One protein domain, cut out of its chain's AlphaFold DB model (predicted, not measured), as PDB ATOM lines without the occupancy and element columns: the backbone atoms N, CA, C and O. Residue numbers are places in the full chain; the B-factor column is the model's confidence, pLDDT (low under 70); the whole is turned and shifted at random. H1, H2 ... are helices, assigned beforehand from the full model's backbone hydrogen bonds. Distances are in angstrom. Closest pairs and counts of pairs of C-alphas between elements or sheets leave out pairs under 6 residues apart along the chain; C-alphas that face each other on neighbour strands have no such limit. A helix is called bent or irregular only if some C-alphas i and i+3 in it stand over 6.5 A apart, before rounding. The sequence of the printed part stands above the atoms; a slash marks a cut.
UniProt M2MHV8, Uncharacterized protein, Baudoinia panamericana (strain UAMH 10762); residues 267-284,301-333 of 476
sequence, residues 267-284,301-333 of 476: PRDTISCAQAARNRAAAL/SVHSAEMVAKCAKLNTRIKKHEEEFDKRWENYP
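Overview. This is residues 267 to 284 and 301 to 333 of the 476 residues of an uncharacterized protein of Baudoinia panamericana (strain UAMH 10762) (UniProt M2MHV8). Two helices make an open V: H1, the shorter arm, and H2, the longer one, come near each other at their first turns and spread apart as they run on the same way. Beyond that narrow end the far part of each helix stands free, and H2 makes most of the length. The printed part has 51 residues, with two named helices, H1 then H2, and no named strand; its class is all helix. It is extended, with a radius of gyration of the C-alphas of 15.5 A, and flat, spanning 49 by 26 by 12 A.

Arrangement. H1, residues 267 to 283, and H2, residues 302 to 330, are close but not clearly touching, with 1 pair of C-alphas within 8 A. The closest C-alphas are those of Thr 270 and Ser 304, 7.9 A apart. Their lines stand at a steep tilt of 42 degrees, and they run the same way. Their centres are 18.2 A apart. Residues 275 to 284, of which 275 to 283 belong to H1, stand free, and so do residues 309 to 333, of which 309 to 330 belong to H2. In H2 every O i to N i+4 pair is within hydrogen-bond range; in H1 12 of 13 are.

Along the chain. H1 begins at C-alpha 267, at (-14.401, -33.486, 34.205), and measures 24.7 A from first to last C-alpha, ending at C-alpha 283, at (-28.135, -22.056, 17.186). H2 measures 42.3 A from C-alpha 302 to C-alpha 330, which is at (-36.984, 3.057, 33.425). Neither helix is bent.

Size, cuts and confidence. The two C-alphas farthest apart are those of Ser 301 and Pro 333, at 50.0 A. The link from H1 to H2 runs across the cut: residues 285 to 300 are not printed, and C-alphas 284 and 301 are 28.7 A apart. The mean pLDDT of the printed part is 75.8; residues 267 to 274, 301 to 305 and 307 are under 70.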
ATOM      1  N   PRO A 267     -14.945 -34.025  35.458       53.59
ATOM      2  CA  PRO A 267     -14.401 -33.486  34.205       53.59
ATOM      3  C   PRO A 267     -15.280 -33.765  32.970       53.59
ATOM      4  O   PRO A 267     -15.161 -33.083  31.961       53.59
ATOM      5  N   ARG A 268     -16.170 -34.767  33.031       52.03
ATOM      6  CA  ARG A 268     -17.130 -35.077  31.959       52.03
ATOM      7  C   ARG A 268     -18.313 -34.106  31.910       52.03
ATOM      8  O   ARG A 268     -18.726 -33.729  30.817       52.03
ATOM      9  N   ASP A 269     -18.791 -33.638  33.059       62.44
ATOM     10  CA  ASP A 269     -19.954 -32.743  33.150       62.44
ATOM     11  C   ASP A 269     -19.608 -31.308  32.728       62.44
ATOM     12  O   ASP A 269     -20.437 -30.557  32.215       62.44
ATOM     13  N   THR A 270     -18.343 -30.926  32.899       60.28
ATOM     14  CA  THR A 270     -17.822 -29.631  32.444       60.28
ATOM     15  C   THR A 270     -17.653 -29.586  30.925       60.28
ATOM     16  O   THR A 270     -18.000 -28.580  30.304       60.28
ATOM     17  N   ILE A 271     -17.206 -30.685  30.309       68.12
ATOM     18  CA  ILE A 271     -17.128 -30.817  28.844       68.12
ATOM     19  C   ILE A 271     -18.535 -30.825  28.234       68.12
ATOM     20  O   ILE A 271     -18.772 -30.115  27.256       68.12
ATOM     21  N   SER A 272     -19.489 -31.549  28.832       66.56
ATOM     22  CA  SER A 272     -20.871 -31.574  28.334       66.56
ATOM     23  C   SER A 272     -21.549 -30.200  28.443       66.56
ATOM     24  O   SER A 272     -22.201 -29.769  27.490       66.56
ATOM     25  N   CYS A 273     -21.319 -29.450  29.529       67.69
ATOM     26  CA  CYS A 273     -21.808 -28.074  29.666       67.69
ATOM     27  C   CYS A 273     -21.185 -27.116  28.641       67.69
ATOM     28  O   CYS A 273     -21.902 -26.309  28.045       67.69
ATOM     29  N   ALA A 274     -19.873 -27.206  28.401       69.06
ATOM     30  CA  ALA A 274     -19.194 -26.381  27.400       69.06
ATOM     31  C   ALA A 274     -19.713 -26.670  25.980       69.06
ATOM     32  O   ALA A 274     -19.921 -25.751  25.185       69.06
ATOM     33  N   GLN A 275     -19.994 -27.938  25.678       72.00
ATOM     34  CA  GLN A 275     -20.546 -28.358  24.394       72.00
ATOM     35  C   GLN A 275     -22.014 -27.935  24.230       72.00
ATOM     36  O   GLN A 275     -22.402 -27.462  23.163       72.00
ATOM     37  N   ALA A 276     -22.812 -27.984  25.299       74.38
ATOM     38  CA  ALA A 276     -24.182 -27.474  25.300       74.38
ATOM     39  C   ALA A 276     -24.245 -25.947  25.110       74.38
ATOM     40  O   ALA A 276     -25.061 -25.455  24.329       74.38
ATOM     41  N   ALA A 277     -23.370 -25.185  25.776       72.88
ATOM     42  CA  ALA A 277     -23.281 -23.731  25.614       72.88
ATOM     43  C   ALA A 277     -22.889 -23.339  24.181       72.88
ATOM     44  O   ALA A 277     -23.453 -22.416  23.596       72.88
ATOM     45  N   ARG A 278     -21.969 -24.098  23.588       75.50
ATOM     46  CA  ARG A 278     -21.544 -23.934  22.202       75.50
ATOM     47  C   ARG A 278     -22.659 -24.231  21.203       75.50
ATOM     48  O   ARG A 278     -22.850 -23.451  20.279       75.50
ATOM     49  N   ASN A 279     -23.402 -25.319  21.394       81.12
ATOM     50  CA  ASN A 279     -24.530 -25.655  20.523       81.12
ATOM     51  C   ASN A 279     -25.612 -24.570  20.581       81.12
ATOM     52  O   ASN A 279     -26.195 -24.233  19.556       81.12
ATOM     53  N   ARG A 280     -25.821 -23.953  21.753       79.12
ATOM     54  CA  ARG A 280     -26.696 -22.777  21.882       79.12
ATOM     55  C   ARG A 280     -26.147 -21.557  21.148       79.12
ATOM     56  O   ARG A 280     -26.913 -20.879  20.481       79.12
ATOM     57  N   ALA A 281     -24.847 -21.285  21.229       70.19
ATOM     58  CA  ALA A 281     -24.231 -20.189  20.480       70.19
ATOM     59  C   ALA A 281     -24.327 -20.408  18.957       70.19
ATOM     60  O   ALA A 281     -24.701 -19.494  18.230       70.19
ATOM     61  N   ALA A 282     -24.093 -21.632  18.479       77.31
ATOM     62  CA  ALA A 282     -24.277 -21.987  17.073       77.31
ATOM     63  C   ALA A 282     -25.741 -21.829  16.623       77.31
ATOM     64  O   ALA A 282     -25.997 -21.269  15.562       77.31
ATOM     65  N   ALA A 283     -26.706 -22.239  17.457       77.19
ATOM     66  CA  ALA A 283     -28.135 -22.056  17.186       77.19
ATOM     67  C   ALA A 283     -28.562 -20.577  17.125       77.19
ATOM     68  O   ALA A 283     -29.547 -20.246  16.476       77.19
ATOM     69  N   LEU A 284     -27.810 -19.682  17.773       86.38
ATOM     70  CA  LEU A 284     -28.010 -18.233  17.714       86.38
ATOM     71  C   LEU A 284     -27.271 -17.566  16.535       86.38
ATOM     72  O   LEU A 284     -27.230 -16.341  16.462       86.38
ATOM     73  N   SER A 301      -8.050 -30.061  34.237       51.78
ATOM     74  CA  SER A 301      -8.630 -29.605  35.520       51.78
ATOM     75  C   SER A 301      -8.334 -28.144  35.864       51.78
ATOM     76  O   SER A 301      -9.241 -27.411  36.244       51.78
ATOM     77  N   VAL A 302      -7.087 -27.696  35.715       51.03
ATOM     78  CA  VAL A 302      -6.686 -26.350  36.160       51.03
ATOM     79  C   VAL A 302      -7.127 -25.281  35.158       51.03
ATOM     80  O   VAL A 302      -7.676 -24.251  35.541       51.03
ATOM     81  N   HIS A 303      -6.971 -25.552  33.860       62.09
ATOM     82  CA  HIS A 303      -7.315 -24.586  32.815       62.09
ATOM     83  C   HIS A 303      -8.833 -24.455  32.614       62.09
ATOM     84  O   HIS A 303      -9.336 -23.360  32.376       62.09
ATOM     85  N   SER A 304      -9.583 -25.550  32.779       69.25
ATOM     86  CA  SER A 304     -11.048 -25.532  32.719       69.25
ATOM     87  C   SER A 304     -11.649 -24.775  33.906       69.25
ATOM     88  O   SER A 304     -12.529 -23.942  33.699       69.25
ATOM     89  N   ALA A 305     -11.135 -24.972  35.125       63.09
ATOM     90  CA  ALA A 305     -11.589 -24.241  36.307       63.09
ATOM     91  C   ALA A 305     -11.308 -22.732  36.206       63.09
ATOM     92  O   ALA A 305     -12.181 -21.919  36.513       63.09
ATOM     93  N   GLU A 306     -10.125 -22.342  35.723       70.81
ATOM     94  CA  GLU A 306      -9.777 -20.930  35.537       70.81
ATOM     95  C   GLU A 306     -10.642 -20.264  34.451       70.81
ATOM     96  O   GLU A 306     -11.130 -19.147  34.642       70.81
ATOM     97  N   MET A 307     -10.893 -20.962  33.339       69.69
ATOM     98  CA  MET A 307     -11.787 -20.485  32.281       69.69
ATOM     99  C   MET A 307     -13.230 -20.359  32.774       69.69
ATOM    100  O   MET A 307     -13.858 -19.328  32.547       69.69
ATOM    101  N   VAL A 308     -13.740 -21.340  33.525       74.19
ATOM    102  CA  VAL A 308     -15.079 -21.279  34.136       74.19
ATOM    103  C   VAL A 308     -15.181 -20.103  35.109       74.19
ATOM    104  O   VAL A 308     -16.153 -19.352  35.054       74.19
ATOM    105  N   ALA A 309     -14.166 -19.875  35.949       73.00
ATOM    106  CA  ALA A 309     -14.144 -18.743  36.875       73.00
ATOM    107  C   ALA A 309     -14.127 -17.389  36.142       73.00
ATOM    108  O   ALA A 309     -14.799 -16.442  36.563       73.00
ATOM    109  N   LYS A 310     -13.392 -17.282  35.029       72.69
ATOM    110  CA  LYS A 310     -13.362 -16.066  34.201       72.69
ATOM    111  C   LYS A 310     -14.679 -15.849  33.453       72.69
ATOM    112  O   LYS A 310     -15.188 -14.730  33.474       72.69
ATOM    113  N   CYS A 311     -15.278 -16.895  32.884       78.31
ATOM    114  CA  CYS A 311     -16.605 -16.826  32.265       78.31
ATOM    115  C   CYS A 311     -17.686 -16.437  33.283       78.31
ATOM    116  O   CYS A 311     -18.528 -15.595  32.985       78.31
ATOM    117  N   ALA A 312     -17.629 -16.968  34.508       80.69
ATOM    118  CA  ALA A 312     -18.537 -16.578  35.582       80.69
ATOM    119  C   ALA A 312     -18.395 -15.086  35.934       80.69
ATOM    120  O   ALA A 312     -19.400 -14.386  36.031       80.69
ATOM    121  N   LYS A 313     -17.160 -14.571  36.052       83.31
ATOM    122  CA  LYS A 313     -16.898 -13.134  36.273       83.31
ATOM    123  C   LYS A 313     -17.376 -12.251  35.119       83.31
ATOM    124  O   LYS A 313     -17.784 -11.116  35.344       83.31
ATOM    125  N   LEU A 314     -17.298 -12.739  33.885       82.12
ATOM    126  CA  LEU A 314     -17.768 -11.999  32.718       82.12
ATOM    127  C   LEU A 314     -19.302 -11.964  32.682       82.12
ATOM    128  O   LEU A 314     -19.877 -10.894  32.509       82.12
ATOM    129  N   ASN A 315     -19.962 -13.085  32.982       82.31
ATOM    130  CA  ASN A 315     -21.420 -13.154  33.097       82.31
ATOM    131  C   ASN A 315     -21.968 -12.247  34.208       82.31
ATOM    132  O   ASN A 315     -22.988 -11.595  34.004       82.31
ATOM    133  N   THR A 316     -21.299 -12.150  35.364       85.94
ATOM    134  CA  THR A 316     -21.738 -11.225  36.426       85.94
ATOM    135  C   THR A 316     -21.599  -9.762  36.013       85.94
ATOM    136  O   THR A 316     -22.457  -8.953  36.357       85.94
ATOM    137  N   ARG A 317     -20.561  -9.411  35.242       82.25
ATOM    138  CA  ARG A 317     -20.401  -8.059  34.683       82.25
ATOM    139  C   ARG A 317     -21.455  -7.739  33.630       82.25
ATOM    140  O   ARG A 317     -22.021  -6.654  33.686       82.25
ATOM    141  N   ILE A 318     -21.745  -8.673  32.721       81.31
ATOM    142  CA  ILE A 318     -22.827  -8.516  31.737       81.31
ATOM    143  C   ILE A 318     -24.146  -8.275  32.464       81.31
ATOM    144  O   ILE A 318     -24.802  -7.277  32.196       81.31
ATOM    145  N   LYS A 319     -24.480  -9.116  33.449       85.12
ATOM    146  CA  LYS A 319     -25.717  -8.970  34.219       85.12
ATOM    147  C   LYS A 319     -25.801  -7.614  34.930       85.12
ATOM    148  O   LYS A 319     -26.838  -6.967  34.888       85.12
ATOM    149  N   LYS A 320     -24.698  -7.144  35.525       89.38
ATOM    150  CA  LYS A 320     -24.643  -5.813  36.144       89.38
ATOM    151  C   LYS A 320     -24.905  -4.696  35.126       89.38
ATOM    152  O   LYS A 320     -25.649  -3.769  35.422       89.38
ATOM    153  N   HIS A 321     -24.331  -4.792  33.927       81.38
ATOM    154  CA  HIS A 321     -24.584  -3.821  32.862       81.38
ATOM    155  C   HIS A 321     -26.011  -3.901  32.307       81.38
ATOM    156  O   HIS A 321     -26.579  -2.865  31.974       81.38
ATOM    157  N   GLU A 322     -26.612  -5.090  32.237       83.56
ATOM    158  CA  GLU A 322     -28.026  -5.255  31.884       83.56
ATOM    159  C   GLU A 322     -28.942  -4.611  32.934       83.56
ATOM    160  O   GLU A 322     -29.857  -3.877  32.571       83.56
ATOM    161  N   GLU A 323     -28.655  -4.804  34.224       89.94
ATOM    162  CA  GLU A 323     -29.381  -4.165  35.330       89.94
ATOM    163  C   GLU A 323     -29.220  -2.634  35.314       89.94
ATOM    164  O   GLU A 323     -30.190  -1.902  35.517       89.94
ATOM    165  N   GLU A 324     -28.014  -2.120  35.052       88.31
ATOM    166  CA  GLU A 324     -27.763  -0.682  34.880       88.31
ATOM    167  C   GLU A 324     -28.498  -0.118  33.655       88.31
ATOM    168  O   GLU A 324     -29.065   0.976  33.722       88.31
ATOM    169  N   PHE A 325     -28.521  -0.863  32.547       86.00
ATOM    170  CA  PHE A 325     -29.267  -0.493  31.349       86.00
ATOM    171  C   PHE A 325     -30.768  -0.439  31.630       86.00
ATOM    172  O   PHE A 325     -31.416   0.526  31.233       86.00
ATOM    173  N   ASP A 326     -31.316  -1.421  32.345       86.75
ATOM    174  CA  ASP A 326     -32.741  -1.471  32.674       86.75
ATOM    175  C   ASP A 326     -33.151  -0.348  33.634       86.75
ATOM    176  O   ASP A 326     -34.125   0.349  33.357       86.75
ATOM    177  N   LYS A 327     -32.342  -0.052  34.660       91.31
ATOM    178  CA  LYS A 327     -32.538   1.134  35.518       91.31
ATOM    179  C   LYS A 327     -32.498   2.439  34.728       91.31
ATOM    180  O   LYS A 327     -33.238   3.382  35.003       91.31
ATOM    181  N   ARG A 328     -31.606   2.534  33.738       86.44
ATOM    182  CA  ARG A 328     -31.526   3.715  32.871       86.44
ATOM    183  C   ARG A 328     -32.719   3.793  31.922       86.44
ATOM    184  O   ARG A 328     -33.164   4.895  31.617       86.44
ATOM    185  N   TRP A 329     -33.231   2.649  31.482       82.56
ATOM    186  CA  TRP A 329     -34.397   2.535  30.612       82.56
ATOM    187  C   TRP A 329     -35.697   2.916  31.324       82.56
ATOM    188  O   TRP A 329     -36.544   3.565  30.722       82.56
ATOM    189  N   GLU A 330     -35.846   2.598  32.609       86.12
ATOM    190  CA  GLU A 330     -36.984   3.057  33.425       86.12
ATOM    191  C   GLU A 330     -37.058   4.589  33.530       86.12
ATOM    192  O   GLU A 330     -38.143   5.150  33.654       86.12
ATOM    193  N   ASN A 331     -35.919   5.272  33.391       87.31
ATOM    194  CA  ASN A 331     -35.833   6.732  33.350       87.31
ATOM    195  C   ASN A 331     -36.012   7.326  31.936       87.31
ATOM    196  O   ASN A 331     -35.922   8.546  31.774       87.31
ATOM    197  N   TYR A 332     -36.227   6.508  30.897       83.75
ATOM    198  CA  TYR A 332     -36.510   7.019  29.556       83.75
ATOM    199  C   TYR A 332     -37.985   7.439  29.430       83.75
ATOM    200  O   TYR A 332     -38.874   6.718  29.880       83.75
ATOM    201  N   PRO A 333     -38.274   8.592  28.797       79.25
ATOM    202  CA  PRO A 333     -39.641   9.070  28.639       79.25
ATOM    203  C   PRO A 333     -40.541   8.057  27.893       79.25
ATOM    204  O   PRO A 333     -40.084   7.400  26.954       79.25
TER     205      PRO A 333